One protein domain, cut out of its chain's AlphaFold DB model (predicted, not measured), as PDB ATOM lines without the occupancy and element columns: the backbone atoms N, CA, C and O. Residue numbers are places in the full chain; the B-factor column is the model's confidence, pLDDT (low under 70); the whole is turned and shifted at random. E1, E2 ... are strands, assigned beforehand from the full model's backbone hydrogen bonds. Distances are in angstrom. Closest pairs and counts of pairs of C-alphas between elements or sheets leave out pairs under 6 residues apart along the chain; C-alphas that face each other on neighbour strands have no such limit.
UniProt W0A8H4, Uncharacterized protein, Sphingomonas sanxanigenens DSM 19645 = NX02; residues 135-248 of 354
ATOM      1  N   LEU A 135      -4.922  27.833   0.125       89.44
ATOM      2  CA  LEU A 135      -4.607  26.545  -0.491       89.44
ATOM      3  C   LEU A 135      -3.670  26.762  -1.680       89.44
ATOM      4  O   LEU A 135      -3.974  27.542  -2.586       89.44
ATOM      5  N   THR A 136      -2.563  26.023  -1.687       86.38
ATOM      6  CA  THR A 136      -1.628  25.959  -2.813       86.38
ATOM      7  C   THR A 136      -1.669  24.562  -3.416       86.38
ATOM      8  O   THR A 136      -1.455  23.569  -2.719       86.38
ATOM      9  N   LEU A 137      -1.934  24.491  -4.717       83.19
ATOM     10  CA  LEU A 137      -1.904  23.258  -5.498       83.19
ATOM     11  C   LEU A 137      -0.639  23.256  -6.370       83.19
ATOM     12  O   LEU A 137      -0.409  24.220  -7.099       83.19
ATOM     13  N   LEU A 138       0.187  22.210  -6.275       80.19
ATOM     14  CA  LEU A 138       1.389  22.047  -7.104       80.19
ATOM     15  C   LEU A 138       1.096  21.295  -8.413       80.19
ATOM     16  O   LEU A 138      -0.040  20.902  -8.688       80.19
ATOM     17  N   GLU A 139       2.124  21.140  -9.251       78.19
ATOM     18  CA  GLU A 139       2.021  20.501 -10.563       78.19
ATOM     19  C   GLU A 139       1.389  19.096 -10.504       78.19
ATOM     20  O   GLU A 139       1.554  18.334  -9.549       78.19
ATOM     21  N   GLY A 140       0.651  18.749 -11.562       80.69
ATOM     22  CA  GLY A 140      -0.028  17.458 -11.708       80.69
ATOM     23  C   GLY A 140      -1.546  17.514 -11.539       80.69
ATOM     24  O   GLY A 140      -2.231  16.656 -12.097       80.69
ATOM     25  N   VAL A 141      -2.093  18.539 -10.869       86.94
ATOM     26  CA  VAL A 141      -3.552  18.709 -10.761       86.94
ATOM     27  C   VAL A 141      -4.114  19.087 -12.125       86.94
ATOM     28  O   VAL A 141      -3.755  20.118 -12.685       86.94
ATOM     29  N   THR A 142      -5.020  18.262 -12.645       88.75
ATOM     30  CA  THR A 142      -5.645  18.464 -13.964       88.75
ATOM     31  C   THR A 142      -7.078  18.972 -13.872       88.75
ATOM     32  O   THR A 142      -7.551  19.649 -14.791       88.75
ATOM     33  N   SER A 143      -7.760  18.684 -12.759       89.81
ATOM     34  CA  SER A 143      -9.146  19.079 -12.521       89.81
ATOM     35  C   SER A 143      -9.399  19.461 -11.066       89.81
ATOM     36  O   SER A 143      -8.973  18.748 -10.151       89.81
ATOM     37  N   VAL A 144     -10.172  20.528 -10.877       93.62
ATOM     38  CA  VAL A 144     -10.710  20.952  -9.580       93.62
ATOM     39  C   VAL A 144     -12.231  21.020  -9.687       93.62
ATOM     40  O   VAL A 144     -12.756  21.462 -10.713       93.62
ATOM     41  N   GLY A 145     -12.935  20.562  -8.650       94.88
ATOM     42  CA  GLY A 145     -14.392  20.631  -8.563       94.88
ATOM     43  C   GLY A 145     -14.925  22.063  -8.441       94.88
ATOM     44  O   GLY A 145     -14.385  23.020  -8.998       94.88
ATOM     45  N   TYR A 146     -16.026  22.218  -7.713       97.25
ATOM     46  CA  TYR A 146     -16.561  23.532  -7.369       97.25
ATOM     47  C   TYR A 146     -15.591  24.302  -6.467       97.25
ATOM     48  O   TYR A 146     -15.062  23.741  -5.516       97.25
ATOM     49  N   VAL A 147     -15.389  25.594  -6.720       97.38
ATOM     50  CA  VAL A 147     -14.532  26.465  -5.908       97.38
ATOM     51  C   VAL A 147     -15.366  27.572  -5.275       97.38
ATOM     52  O   VAL A 147     -15.955  28.394  -5.976       97.38
ATOM     53  N   ARG A 148     -15.355  27.642  -3.944       97.50
ATOM     54  CA  ARG A 148     -15.929  28.726  -3.144       97.50
ATOM     55  C   ARG A 148     -14.838  29.439  -2.354       97.50
ATOM     56  O   ARG A 148     -14.186  28.802  -1.533       97.50
ATOM     57  N   LEU A 149     -14.690  30.748  -2.534       96.50
ATOM     58  CA  LEU A 149     -13.760  31.579  -1.764       96.50
ATOM     59  C   LEU A 149     -14.492  32.765  -1.129       96.50
ATOM     60  O   LEU A 149     -15.275  33.433  -1.804       96.50
ATOM     61  N   ASP A 150     -14.223  33.047   0.142       95.62
ATOM     62  CA  ASP A 150     -14.852  34.146   0.884       95.62
ATOM     63  C   ASP A 150     -13.868  34.818   1.861       95.62
ATOM     64  O   ASP A 150     -12.800  34.281   2.164       95.62
ATOM     65  N   SER A 151     -14.219  36.011   2.339       92.38
ATOM     66  CA  SER A 151     -13.544  36.760   3.410       92.38
ATOM     67  C   SER A 151     -12.008  36.781   3.317       92.38
ATOM     68  O   SER A 151     -11.302  36.408   4.259       92.38
ATOM     69  N   GLY A 152     -11.468  37.210   2.172       87.94
ATOM     70  CA  GLY A 152     -10.019  37.334   1.953       87.94
ATOM     71  C   GLY A 152      -9.267  36.019   1.717       87.94
ATOM     72  O   GLY A 152      -8.037  36.018   1.708       87.94
ATOM     73  N   ALA A 153      -9.969  34.897   1.539       91.31
ATOM     74  CA  ALA A 153      -9.336  33.631   1.188       91.31
ATOM     75  C   ALA A 153      -8.641  33.683  -0.182       91.31
ATOM     76  O   ALA A 153      -9.068  34.404  -1.090       91.31
ATOM     77  N   THR A 154      -7.572  32.897  -0.331       89.50
ATOM     78  CA  THR A 154      -6.745  32.877  -1.548       89.50
ATOM     79  C   THR A 154      -6.530  31.457  -2.063       89.50
ATOM     80  O   THR A 154      -6.146  30.563  -1.307       89.50
ATOM     81  N   LEU A 155      -6.735  31.269  -3.369       91.44
ATOM     82  CA  LEU A 155      -6.424  30.035  -4.090       91.44
ATOM     83  C   LEU A 155      -5.621  30.346  -5.355       91.44
ATOM     84  O   LEU A 155      -6.015  31.190  -6.162       91.44
ATOM     85  N   THR A 156      -4.537  29.600  -5.554       89.69
ATOM     86  CA  THR A 156      -3.754  29.613  -6.793       89.69
ATOM     87  C   THR A 156      -3.807  28.232  -7.427       89.69
ATOM     88  O   THR A 156      -3.398  27.251  -6.802       89.69
ATOM     89  N   LEU A 157      -4.320  28.155  -8.657       86.88
ATOM     90  CA  LEU A 157      -4.323  26.924  -9.445       86.88
ATOM     91  C   LEU A 157      -3.058  26.842 -10.320       86.88
ATOM     92  O   LEU A 157      -2.681  27.857 -10.905       86.88
ATOM     93  N   PRO A 158      -2.405  25.672 -10.436       84.69
ATOM     94  CA  PRO A 158      -1.204  25.482 -11.245       84.69
ATOM     95  C   PRO A 158      -1.533  25.400 -12.742       84.69
ATOM     96  O   PRO A 158      -2.677  25.162 -13.131       84.69
ATOM     97  N   GLU A 159      -0.514  25.547 -13.596       83.50
ATOM     98  CA  GLU A 159      -0.667  25.575 -15.062       83.50
ATOM     99  C   GLU A 159      -1.267  24.285 -15.641       83.50
ATOM    100  O   GLU A 159      -1.892  24.318 -16.696       83.50
ATOM    101  N   GLY A 160      -1.119  23.151 -14.949       84.88
ATOM    102  CA  GLY A 160      -1.655  21.859 -15.384       84.88
ATOM    103  C   GLY A 160      -3.182  21.722 -15.298       84.88
ATOM    104  O   GLY A 160      -3.729  20.768 -15.857       84.88
ATOM    105  N   VAL A 161      -3.884  22.643 -14.623       90.38
ATOM    106  CA  VAL A 161      -5.342  22.560 -14.463       90.38
ATOM    107  C   VAL A 161      -6.028  22.923 -15.772       90.38
ATOM    108  O   VAL A 161      -5.935  24.053 -16.237       90.38
ATOM    109  N   THR A 162      -6.784  21.980 -16.330       91.38
ATOM    110  CA  THR A 162      -7.495  22.164 -17.608       91.38
ATOM    111  C   THR A 162      -8.983  22.435 -17.439       91.38
ATOM    112  O   THR A 162      -9.591  23.086 -18.294       91.38
ATOM    113  N   SER A 163      -9.567  21.967 -16.333       90.50
ATOM    114  CA  SER A 163     -10.987  22.108 -16.027       90.50
ATOM    115  C   SER A 163     -11.194  22.529 -14.580       90.50
ATOM    116  O   SER A 163     -10.677  21.898 -13.655       90.50
ATOM    117  N   VAL A 164     -12.025  23.549 -14.396       94.00
ATOM    118  CA  VAL A 164     -12.531  23.967 -13.090       94.00
ATOM    119  C   VAL A 164     -14.051  23.887 -13.123       94.00
ATOM    120  O   VAL A 164     -14.671  24.234 -14.130       94.00
ATOM    121  N   GLY A 165     -14.652  23.391 -12.044       95.38
ATOM    122  CA  GLY A 165     -16.100  23.370 -11.889       95.38
ATOM    123  C   GLY A 165     -16.695  24.776 -11.769       95.38
ATOM    124  O   GLY A 165     -16.193  25.763 -12.312       95.38
ATOM    125  N   ASN A 166     -17.802  24.873 -11.042       97.44
ATOM    126  CA  ASN A 166     -18.420  26.166 -10.770       97.44
ATOM    127  C   ASN A 166     -17.507  27.012  -9.858       97.44
ATOM    128  O   ASN A 166     -16.771  26.482  -9.027       97.44
ATOM    129  N   LEU A 167     -17.569  28.332  -9.992       97.56
ATOM    130  CA  LEU A 167     -16.808  29.300  -9.212       97.56
ATOM    131  C   LEU A 167     -17.758  30.188  -8.416       97.56
ATOM    132  O   LEU A 167     -18.768  30.674  -8.928       97.56
ATOM    133  N   SER A 168     -17.430  30.439  -7.156       97.56
ATOM    134  CA  SER A 168     -18.135  31.405  -6.319       97.56
ATOM    135  C   SER A 168     -17.160  32.187  -5.449       97.56
ATOM    136  O   SER A 168     -16.543  31.619  -4.551       97.56
ATOM    137  N   LEU A 169     -16.999  33.481  -5.730       96.50
ATOM    138  CA  LEU A 169     -16.087  34.359  -4.994       96.50
ATOM    139  C   LEU A 169     -16.854  35.493  -4.318       96.50
ATOM    140  O   LEU A 169     -17.702  36.147  -4.929       96.50
ATOM    141  N   TYR A 170     -16.486  35.754  -3.071       94.19
ATOM    142  CA  TYR A 170     -17.113  36.741  -2.206       94.19
ATOM    143  C   TYR A 170     -16.046  37.563  -1.467       94.19
ATOM    144  O   TYR A 170     -14.914  37.120  -1.282       94.19
ATOM    145  N   SER A 171     -16.414  38.771  -1.039       88.12
ATOM    146  CA  SER A 171     -15.744  39.558   0.015       88.12
ATOM    147  C   SER A 171     -14.204  39.525   0.013       88.12
ATOM    148  O   SER A 171     -13.571  38.970   0.913       88.12
ATOM    149  N   GLY A 172     -13.573  40.147  -0.986       80.38
ATOM    150  CA  GLY A 172     -12.109  40.302  -1.030       80.38
ATOM    151  C   GLY A 172     -11.315  39.009  -1.257       80.38
ATOM    152  O   GLY A 172     -10.091  39.031  -1.140       80.38
ATOM    153  N   ALA A 173     -11.980  37.895  -1.573       88.81
ATOM    154  CA  ALA A 173     -11.314  36.668  -1.984       88.81
ATOM    155  C   ALA A 173     -10.556  36.835  -3.310       88.81
ATOM    156  O   ALA A 173     -10.974  37.589  -4.190       88.81
ATOM    157  N   THR A 174      -9.459  36.090  -3.459       86.19
ATOM    158  CA  THR A 174      -8.611  36.102  -4.658       86.19
ATOM    159  C   THR A 174      -8.462  34.692  -5.226       86.19
ATOM    160  O   THR A 174      -8.017  33.778  -4.530       86.19
ATOM    161  N   LEU A 175      -8.796  34.519  -6.505       91.06
ATOM    162  CA  LEU A 175      -8.530  33.302  -7.271       91.06
ATOM    163  C   LEU A 175      -7.588  33.629  -8.425       91.06
ATOM    164  O   LEU A 175      -7.904  34.487  -9.249       91.06
ATOM    165  N   THR A 176      -6.479  32.901  -8.517       89.38
ATOM    166  CA  THR A 176      -5.587  32.959  -9.678       89.38
ATOM    167  C   THR A 176      -5.757  31.701 -10.521       89.38
ATOM    168  O   THR A 176      -5.497  30.592 -10.052       89.38
ATOM    169  N   LEU A 177      -6.196  31.893 -11.765       86.50
ATOM    170  CA  LEU A 177      -6.270  30.869 -12.807       86.50
ATOM    171  C   LEU A 177      -5.114  31.085 -13.791       86.50
ATOM    172  O   LEU A 177      -4.870  32.220 -14.199       86.50
ATOM    173  N   LEU A 178      -4.424  30.012 -14.176       85.31
ATOM    174  CA  LEU A 178      -3.315  30.057 -15.138       85.31
ATOM    175  C   LEU A 178      -3.757  29.583 -16.533       85.31
ATOM    176  O   LEU A 178      -4.861  29.064 -16.702       85.31
ATOM    177  N   GLU A 179      -2.906  29.786 -17.542       81.31
ATOM    178  CA  GLU A 179      -3.253  29.656 -18.972       81.31
ATOM    179  C   GLU A 179      -3.794  28.280 -19.397       81.31
ATOM    180  O   GLU A 179      -4.521  28.197 -20.384       81.31
ATOM    181  N   GLY A 180      -3.499  27.210 -18.653       84.56
ATOM    182  CA  GLY A 180      -3.961  25.856 -18.973       84.56
ATOM    183  C   GLY A 180      -5.472  25.632 -18.847       84.56
ATOM    184  O   GLY A 180      -5.983  24.655 -19.397       84.56
ATOM    185  N   VAL A 181      -6.206  26.520 -18.164       90.62
ATOM    186  CA  VAL A 181      -7.647  26.347 -17.927       90.62
ATOM    187  C   VAL A 181      -8.431  26.606 -19.214       90.62
ATOM    188  O   VAL A 181      -8.426  27.711 -19.749       90.62
ATOM    189  N   THR A 182      -9.161  25.589 -19.678       89.69
ATOM    190  CA  THR A 182      -9.946  25.644 -20.929       89.69
ATOM    191  C   THR A 182     -11.457  25.655 -20.717       89.69
ATOM    192  O   THR A 182     -12.207  26.117 -21.583       89.69
ATOM    193  N   SER A 183     -11.904  25.174 -19.555       87.38
ATOM    194  CA  SER A 183     -13.312  25.070 -19.184       87.38
ATOM    195  C   SER A 183     -13.529  25.552 -17.755       87.38
ATOM    196  O   SER A 183     -12.844  25.110 -16.830       87.38
ATOM    197  N   VAL A 184     -14.520  26.426 -17.595       94.38
ATOM    198  CA  VAL A 184     -15.030  26.907 -16.309       94.38
ATOM    199  C   VAL A 184     -16.543  26.729 -16.319       94.38
ATOM    200  O   VAL A 184     -17.194  27.020 -17.324       94.38
ATOM    201  N   GLY A 185     -17.099  26.228 -15.215       95.56
ATOM    202  CA  GLY A 185     -18.543  26.082 -15.049       95.56
ATOM    203  C   GLY A 185     -19.265  27.424 -14.889       95.56
ATOM    204  O   GLY A 185     -18.951  28.427 -15.533       95.56
ATOM    205  N   ASP A 186     -20.262  27.446 -14.014       97.50
ATOM    206  CA  ASP A 186     -20.968  28.674 -13.652       97.50
ATOM    207  C   ASP A 186     -20.074  29.578 -12.795       97.50
ATOM    208  O   ASP A 186     -19.323  29.091 -11.954       97.50
ATOM    209  N   VAL A 187     -20.185  30.896 -12.952       97.69
ATOM    210  CA  VAL A 187     -19.419  31.893 -12.197       97.69
ATOM    211  C   VAL A 187     -20.371  32.796 -11.420       97.69
ATOM    212  O   VAL A 187     -21.199  33.490 -12.004       97.69
ATOM    213  N   SER A 188     -20.223  32.833 -10.097       97.19
ATOM    214  CA  SER A 188     -20.952  33.742  -9.211       97.19
ATOM    215  C   SER A 188     -19.980  34.639  -8.446       97.19
ATOM    216  O   SER A 188     -19.186  34.144  -7.654       97.19
ATOM    217  N   LEU A 189     -20.054  35.955  -8.629       96.25
ATOM    218  CA  LEU A 189     -19.229  36.920  -7.898       96.25
ATOM    219  C   LEU A 189     -20.120  37.918  -7.152       96.25
ATOM    220  O   LEU A 189     -21.125  38.384  -7.691       96.25
ATOM    221  N   ASP A 190     -19.746  38.269  -5.927       94.06
ATOM    222  CA  ASP A 190     -20.495  39.224  -5.105       94.06
ATOM    223  C   ASP A 190     -19.561  40.036  -4.190       94.06
ATOM    224  O   ASP A 190     -18.386  39.712  -4.014       94.06
ATOM    225  N   SER A 191     -20.087  41.110  -3.601       92.31
ATOM    226  CA  SER A 191     -19.415  41.951  -2.602       92.31
ATOM    227  C   SER A 191     -18.049  42.472  -3.066       92.31
ATOM    228  O   SER A 191     -17.056  42.410  -2.340       92.31
ATOM    229  N   GLY A 192     -17.998  42.974  -4.302       89.38
ATOM    230  CA  GLY A 192     -16.793  43.545  -4.905       89.38
ATOM    231  C   GLY A 192     -15.736  42.526  -5.338       89.38
ATOM    232  O   GLY A 192     -14.629  42.934  -5.684       89.38
ATOM    233  N   ALA A 193     -16.042  41.222  -5.325       92.31
ATOM    234  CA  ALA A 193     -15.125  40.198  -5.814       92.31
ATOM    235  C   ALA A 193     -14.752  40.432  -7.286       92.31
ATOM    236  O   ALA A 193     -15.594  40.820  -8.103       92.31
ATOM    237  N   THR A 194     -13.489  40.177  -7.630       92.25
ATOM    238  CA  THR A 194     -12.969  40.343  -8.989       92.25
ATOM    239  C   THR A 194     -12.390  39.035  -9.511       92.25
ATOM    240  O   THR A 194     -11.751  38.282  -8.778       92.25
ATOM    241  N   LEU A 195     -12.623  38.749 -10.792       94.19
ATOM    242  CA  LEU A 195     -12.069  37.580 -11.466       94.19
ATOM    243  C   LEU A 195     -11.751  37.911 -12.924       94.19
ATOM    244  O   LEU A 195     -12.546  38.540 -13.620       94.19
ATOM    245  N   THR A 196     -10.595  37.456 -13.395       94.12
ATOM    246  CA  THR A 196     -10.241  37.452 -14.818       94.12
ATOM    247  C   THR A 196     -10.026  36.009 -15.236       94.12
ATOM    248  O   THR A 196      -9.231  35.310 -14.610       94.12
ATOM    249  N   LEU A 197     -10.754  35.548 -16.255       93.31
ATOM    250  CA  LEU A 197     -10.533  34.213 -16.811       93.31
ATOM    251  C   LEU A 197      -9.373  34.250 -17.817       93.31
ATOM    252  O   LEU A 197      -9.276  35.217 -18.573       93.31
ATOM    253  N   PRO A 198      -8.503  33.226 -17.844       91.50
ATOM    254  CA  PRO A 198      -7.364  33.183 -18.752       91.50
ATOM    255  C   PRO A 198      -7.809  32.971 -20.206       91.50
ATOM    256  O   PRO A 198      -8.919  32.508 -20.472       91.50
ATOM    257  N   GLU A 199      -6.923  33.282 -21.157       89.56
ATOM    258  CA  GLU A 199      -7.220  33.226 -22.599       89.56
ATOM    259  C   GLU A 199      -7.585  31.823 -23.106       89.56
ATOM    260  O   GLU A 199      -8.259  31.702 -24.126       89.56
ATOM    261  N   GLY A 200      -7.178  30.765 -22.395       90.06
ATOM    262  CA  GLY A 200      -7.500  29.381 -22.744       90.06
ATOM    263  C   GLY A 200      -8.984  29.020 -22.604       90.06
ATOM    264  O   GLY A 200      -9.433  28.053 -23.223       90.06
ATOM    265  N   VAL A 201      -9.765  29.783 -21.828       93.81
ATOM    266  CA  VAL A 201     -11.181  29.478 -21.574       93.81
ATOM    267  C   VAL A 201     -12.018  29.772 -22.813       93.81
ATOM    268  O   VAL A 201     -12.037  30.892 -23.311       93.81
ATOM    269  N   THR A 202     -12.768  28.771 -23.283       93.12
ATOM    270  CA  THR A 202     -13.570  28.888 -24.518       93.12
ATOM    271  C   THR A 202     -15.064  29.091 -24.282       93.12
ATOM    272  O   THR A 202     -15.756  29.682 -25.122       93.12
ATOM    273  N   SER A 203     -15.565  28.632 -23.136       91.94
ATOM    274  CA  SER A 203     -16.961  28.758 -22.728       91.94
ATOM    275  C   SER A 203     -17.084  28.912 -21.221       91.94
ATOM    276  O   SER A 203     -16.315  28.312 -20.470       91.94
ATOM    277  N   VAL A 204     -18.101  29.658 -20.801       95.69
ATOM    278  CA  VAL A 204     -18.505  29.803 -19.401       95.69
ATOM    279  C   VAL A 204     -19.979  29.437 -19.288       95.69
ATOM    280  O   VAL A 204     -20.761  29.713 -20.202       95.69
ATOM    281  N   GLY A 205     -20.364  28.806 -18.181       94.44
ATOM    282  CA  GLY A 205     -21.759  28.501 -17.888       94.44
ATOM    283  C   GLY A 205     -22.583  29.756 -17.586       94.44
ATOM    284  O   GLY A 205     -22.505  30.786 -18.257       94.44
ATOM    285  N   TYR A 206     -23.409  29.667 -16.559       95.44
ATOM    286  CA  TYR A 206     -24.164  30.789 -16.027       95.44
ATOM    287  C   TYR A 206     -23.248  31.807 -15.332       95.44
ATOM    288  O   TYR A 206     -22.373  31.429 -14.561       95.44
ATOM    289  N   VAL A 207     -23.473  33.103 -15.552       96.25
ATOM    290  CA  VAL A 207     -22.737  34.194 -14.896       96.25
ATOM    291  C   VAL A 207     -23.680  35.010 -14.016       96.25
ATOM    292  O   VAL A 207     -24.700  35.510 -14.486       96.25
ATOM    293  N   SER A 208     -23.316  35.196 -12.749       95.00
ATOM    294  CA  SER A 208     -24.056  35.992 -11.766       95.00
ATOM    295  C   SER A 208     -23.129  36.977 -11.070       95.00
ATOM    296  O   SER A 208     -22.231  36.553 -10.352       95.00
ATOM    297  N   LEU A 209     -23.347  38.279 -11.245       93.69
ATOM    298  CA  LEU A 209     -22.514  39.320 -10.643       93.69
ATOM    299  C   LEU A 209     -23.365  40.283  -9.812       93.69
ATOM    300  O   LEU A 209     -24.321  40.868 -10.325       93.69
ATOM    301  N   TYR A 210     -22.986  40.468  -8.549       90.00
ATOM    302  CA  TYR A 210     -23.716  41.276  -7.570       90.00
ATOM    303  C   TYR A 210     -22.800  42.257  -6.830       90.00
ATOM    304  O   TYR A 210     -21.581  42.100  -6.804       90.00
ATOM    305  N   SER A 211     -23.404  43.285  -6.231       89.12
ATOM    306  CA  SER A 211     -22.784  44.190  -5.248       89.12
ATOM    307  C   SER A 211     -21.363  44.656  -5.607       89.12
ATOM    308  O   SER A 211     -20.429  44.504  -4.820       89.12
ATOM    309  N   GLY A 212     -21.175  45.215  -6.806       88.19
ATOM    310  CA  GLY A 212     -19.867  45.740  -7.227       88.19
ATOM    311  C   GLY A 212     -18.884  44.714  -7.807       88.19
ATOM    312  O   GLY A 212     -17.740  45.070  -8.081       88.19
ATOM    313  N   ALA A 213     -19.279  43.450  -7.964       92.44
ATOM    314  CA  ALA A 213     -18.384  42.413  -8.462       92.44
ATOM    315  C   ALA A 213     -18.004  42.596  -9.940       92.44
ATOM    316  O   ALA A 213     -18.786  43.109 -10.741       92.44
ATOM    317  N   THR A 214     -16.802  42.151 -10.311       93.25
ATOM    318  CA  THR A 214     -16.249  42.319 -11.661       93.25
ATOM    319  C   THR A 214     -15.763  40.998 -12.247       93.25
ATOM    320  O   THR A 214     -14.906  40.342 -11.660       93.25
ATOM    321  N   LEU A 215     -16.248  40.643 -13.438       95.25
ATOM    322  CA  LEU A 215     -15.743  39.516 -14.226       95.25
ATOM    323  C   LEU A 215     -15.203  40.001 -15.571       95.25
ATOM    324  O   LEU A 215     -15.920  40.645 -16.337       95.25
ATOM    325  N   THR A 216     -13.965  39.629 -15.886       95.31
ATOM    326  CA  THR A 216     -13.350  39.886 -17.192       95.31
ATOM    327  C   THR A 216     -13.169  38.583 -17.955       95.31
ATOM    328  O   THR A 216     -12.454  37.688 -17.500       95.31
ATOM    329  N   LEU A 217     -13.807  38.491 -19.122       94.62
ATOM    330  CA  LEU A 217     -13.629  37.405 -20.080       94.62
ATOM    331  C   LEU A 217     -12.731  37.884 -21.230       94.62
ATOM    332  O   LEU A 217     -12.940  38.976 -21.761       94.62
ATOM    333  N   LEU A 218     -11.734  37.078 -21.596       93.25
ATOM    334  CA  LEU A 218     -10.760  37.387 -22.652       93.25
ATOM    335  C   LEU A 218     -11.179  36.783 -24.005       93.25
ATOM    336  O   LEU A 218     -12.104  35.978 -24.062       93.25
ATOM    337  N   GLU A 219     -10.494  37.161 -25.092       90.00
ATOM    338  CA  GLU A 219     -10.866  36.860 -26.494       90.00
ATOM    339  C   GLU A 219     -11.072  35.368 -26.826       90.00
ATOM    340  O   GLU A 219     -11.757  35.054 -27.797       90.00
ATOM    341  N   GLY A 220     -10.542  34.443 -26.019       89.81
ATOM    342  CA  GLY A 220     -10.801  33.006 -26.170       89.81
ATOM    343  C   GLY A 220     -12.255  32.595 -25.904       89.81
ATOM    344  O   GLY A 220     -12.723  31.600 -26.464       89.81
ATOM    345  N   VAL A 221     -13.002  33.366 -25.104       94.62
ATOM    346  CA  VAL A 221     -14.368  33.013 -24.704       94.62
ATOM    347  C   VAL A 221     -15.354  33.319 -25.830       94.62
ATOM    348  O   VAL A 221     -15.622  34.468 -26.169       94.62
ATOM    349  N   THR A 222     -15.961  32.275 -26.386       94.62
ATOM    350  CA  THR A 222     -16.899  32.387 -27.519       94.62
ATOM    351  C   THR A 222     -18.367  32.342 -27.097       94.62
ATOM    352  O   THR A 222     -19.256  32.800 -27.826       94.62
ATOM    353  N   SER A 223     -18.648  31.789 -25.918       94.56
ATOM    354  CA  SER A 223     -20.008  31.649 -25.410       94.56
ATOM    355  C   SER A 223     -20.068  31.729 -23.892       94.56
ATOM    356  O   SER A 223     -19.225  31.189 -23.176       94.56
ATOM    357  N   VAL A 224     -21.114  32.399 -23.427       95.81
ATOM    358  CA  VAL A 224     -21.562  32.408 -22.041       95.81
ATOM    359  C   VAL A 224     -22.997  31.891 -22.027       95.81
ATOM    360  O   VAL A 224     -23.754  32.125 -22.975       95.81
ATOM    361  N   GLY A 225     -23.376  31.178 -20.971       94.19
ATOM    362  CA  GLY A 225     -24.761  30.806 -20.708       94.19
ATOM    363  C   GLY A 225     -25.643  32.019 -20.388       94.19
ATOM    364  O   GLY A 225     -25.576  33.067 -21.029       94.19
ATOM    365  N   ASP A 226     -26.512  31.870 -19.393       91.12
ATOM    366  CA  ASP A 226     -27.339  32.975 -18.901       91.12
ATOM    367  C   ASP A 226     -26.493  33.981 -18.097       91.12
ATOM    368  O   ASP A 226     -25.535  33.603 -17.425       91.12
ATOM    369  N   VAL A 227     -26.867  35.265 -18.134       92.88
ATOM    370  CA  VAL A 227     -26.167  36.346 -17.418       92.88
ATOM    371  C   VAL A 227     -27.142  37.076 -16.495       92.88
ATOM    372  O   VAL A 227     -28.170  37.589 -16.937       92.88
ATOM    373  N   ARG A 228     -26.801  37.190 -15.209       90.50
ATOM    374  CA  ARG A 228     -27.456  38.099 -14.261       90.50
ATOM    375  C   ARG A 228     -26.453  39.103 -13.723       90.50
ATOM    376  O   ARG A 228     -25.402  38.737 -13.206       90.50
ATOM    377  N   LEU A 229     -26.818  40.372 -13.840       88.00
ATOM    378  CA  LEU A 229     -26.075  41.514 -13.323       88.00
ATOM    379  C   LEU A 229     -26.984  42.259 -12.345       88.00
ATOM    380  O   LEU A 229     -28.196  42.297 -12.565       88.00
ATOM    381  N   ASP A 230     -26.398  42.851 -11.313       83.69
ATOM    382  CA  ASP A 230     -27.065  43.756 -10.373       83.69
ATOM    383  C   ASP A 230     -26.230  45.040 -10.182       83.69
ATOM    384  O   ASP A 230     -25.194  45.239 -10.822       83.69
ATOM    385  N   SER A 231     -26.679  45.939  -9.310       77.06
ATOM    386  CA  SER A 231     -26.072  47.240  -9.057       77.06
ATOM    387  C   SER A 231     -24.568  47.157  -8.781       77.06
ATOM    388  O   SER A 231     -24.100  46.466  -7.874       77.06
ATOM    389  N   GLY A 232     -23.804  47.924  -9.564       83.25
ATOM    390  CA  GLY A 232     -22.347  48.020  -9.478       83.25
ATOM    391  C   GLY A 232     -21.585  46.866 -10.132       83.25
ATOM    392  O   GLY A 232     -20.366  46.956 -10.244       83.25
ATOM    393  N   ALA A 233     -22.263  45.806 -10.576       89.38
ATOM    394  CA  ALA A 233     -21.603  44.701 -11.248       89.38
ATOM    395  C   ALA A 233     -21.025  45.120 -12.607       89.38
ATOM    396  O   ALA A 233     -21.653  45.867 -13.359       89.38
ATOM    397  N   THR A 234     -19.846  44.598 -12.936       90.44
ATOM    398  CA  THR A 234     -19.174  44.827 -14.219       90.44
ATOM    399  C   THR A 234     -18.833  43.494 -14.866       90.44
ATOM    400  O   THR A 234     -18.163  42.655 -14.273       90.44
ATOM    401  N   LEU A 235     -19.272  43.301 -16.105       93.50
ATOM    402  CA  LEU A 235     -18.896  42.158 -16.928       93.50
ATOM    403  C   LEU A 235     -18.211  42.686 -18.184       93.50
ATOM    404  O   LEU A 235     -18.756  43.564 -18.843       93.50
ATOM    405  N   THR A 236     -17.053  42.139 -18.531       94.31
ATOM    406  CA  THR A 236     -16.405  42.379 -19.825       94.31
ATOM    407  C   THR A 236     -16.570  41.136 -20.682       94.31
ATOM    408  O   THR A 236     -16.214  40.041 -20.249       94.31
ATOM    409  N   LEU A 237     -17.110  41.310 -21.888       93.00
ATOM    410  CA  LEU A 237     -17.271  40.251 -22.880       93.00
ATOM    411  C   LEU A 237     -16.348  40.518 -24.072       93.00
ATOM    412  O   LEU A 237     -16.287  41.664 -24.528       93.00
ATOM    413  N   PRO A 238     -15.684  39.492 -24.623       92.31
ATOM    414  CA  PRO A 238     -14.900  39.656 -25.834       92.31
ATOM    415  C   PRO A 238     -15.806  39.817 -27.056       92.31
ATOM    416  O   PRO A 238     -17.009  39.501 -27.048       92.31
ATOM    417  N   LYS A 239     -15.218  40.312 -28.144       89.19
ATOM    418  CA  LYS A 239     -15.954  40.556 -29.382       89.19
ATOM    419  C   LYS A 239     -16.466  39.242 -29.977       89.19
ATOM    420  O   LYS A 239     -15.725  38.289 -30.162       89.19
ATOM    421  N   GLY A 240     -17.742  39.220 -30.358       89.50
ATOM    422  CA  GLY A 240     -18.356  38.049 -30.995       89.50
ATOM    423  C   GLY A 240     -18.782  36.946 -30.023       89.50
ATOM    424  O   GLY A 240     -19.422  35.995 -30.465       89.50
ATOM    425  N   CYS A 241     -18.517  37.092 -28.718       93.81
ATOM    426  CA  CYS A 241     -19.079  36.201 -27.709       93.81
ATOM    427  C   CYS A 241     -20.608  36.272 -27.714       93.81
ATOM    428  O   CYS A 241     -21.193  37.353 -27.833       93.81
ATOM    429  N   THR A 242     -21.246  35.118 -27.552       95.75
ATOM    430  CA  THR A 242     -22.703  35.007 -27.431       95.75
ATOM    431  C   THR A 242     -23.132  34.880 -25.971       95.75
ATOM    432  O   THR A 242     -22.386  34.349 -25.152       95.75
ATOM    433  N   ILE A 243     -24.338  35.349 -25.649       96.25
ATOM    434  CA  ILE A 243     -25.001  35.105 -24.358       96.25
ATOM    435  C   ILE A 243     -26.199  34.210 -24.636       96.25
ATOM    436  O   ILE A 243     -27.093  34.601 -25.386       96.25
ATOM    437  N   LYS A 244     -26.202  32.996 -24.081       95.69
ATOM    438  CA  LYS A 244     -27.220  31.970 -24.350       95.69
ATOM    439  C   LYS A 244     -27.466  31.760 -25.857       95.69
ATOM    440  O   LYS A 244     -28.594  31.583 -26.307       95.69
ATOM    441  N   GLY A 245     -26.402  31.839 -26.659       96.00
ATOM    442  CA  GLY A 245     -26.461  31.714 -28.121       96.00
ATOM    443  C   GLY A 245     -26.912  32.968 -28.883       96.00
ATOM    444  O   GLY A 245     -26.886  32.958 -30.113       96.00
ATOM    445  N   HIS A 246     -27.269  34.061 -28.203       96.50
ATOM    446  CA  HIS A 246     -27.586  35.337 -28.849       96.50
ATOM    447  C   HIS A 246     -26.316  36.164 -29.074       96.50
ATOM    448  O   HIS A 246     -25.541  36.356 -28.130       96.50
ATOM    449  N   PRO A 247     -26.071  36.673 -30.294       94.88
ATOM    450  CA  PRO A 247     -24.922  37.525 -30.565       94.88
ATOM    451  C   PRO A 247     -25.095  38.902 -29.921       94.88
ATOM    452  O   PRO A 247     -26.196  39.454 -29.883       94.88
ATOM    453  N   GLN A 248     -23.985  39.486 -29.473       92.50
ATOM    454  CA  GLN A 248     -23.956  40.888 -29.064       92.50
ATOM    455  C   GLN A 248     -24.346  41.799 -30.238       92.50
ATOM    456  O   GLN A 248     -23.935  41.564 -31.380       92.50
TER     457      GLN A 248
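AT A GLANCE: This is residues 135 to 248 of the 354 residues of an uncharacterized protein of Sphingomonas sanxanigenens DSM 19645 = NX02 (UniProt W0A8H4). With little regular structure, the chain winds in stacked turns, a solenoid: the sheet E2 E4 E6 E8 E10 makes one wall, the sheets E1 E3 E5 and E7 E9 E11 another. Printed are 114 residues with eleven named strands, E1 to E11 along the chain, and no named helix; each sheet is parallel. The class is all strand, with 33 residues in named elements. It is compact, radius of gyration of the C-alphas 13.3 A, spanning 38 by 28 by 18 A.

HOW THE PARTS SIT: E2, residues 147 to 149, and E4, 167 to 169, are parallel; N 168 and O 147, 2.8 A apart, are within hydrogen-bond range. E6, 187 to 189, E8, 207 to 209, and E10, 227 to 229, follow. E7, 194 to 196, E9, 214 to 216, and E11, 234 to 236, make with them a sandwich, two sheets face to face.

IN THESE COORDINATES: E1, 135 to 137, 6.6 A long, begins at C-alpha (-4.607, 26.545, -0.491); E3, 154 to 156, and E5, 174 to 176, complete its sheet. E11 ends at C-alpha (-16.405, 42.379, -19.825).

THE WHOLE: The printed part has no cut and no long link; no printed residue is under 70 in pLDDT.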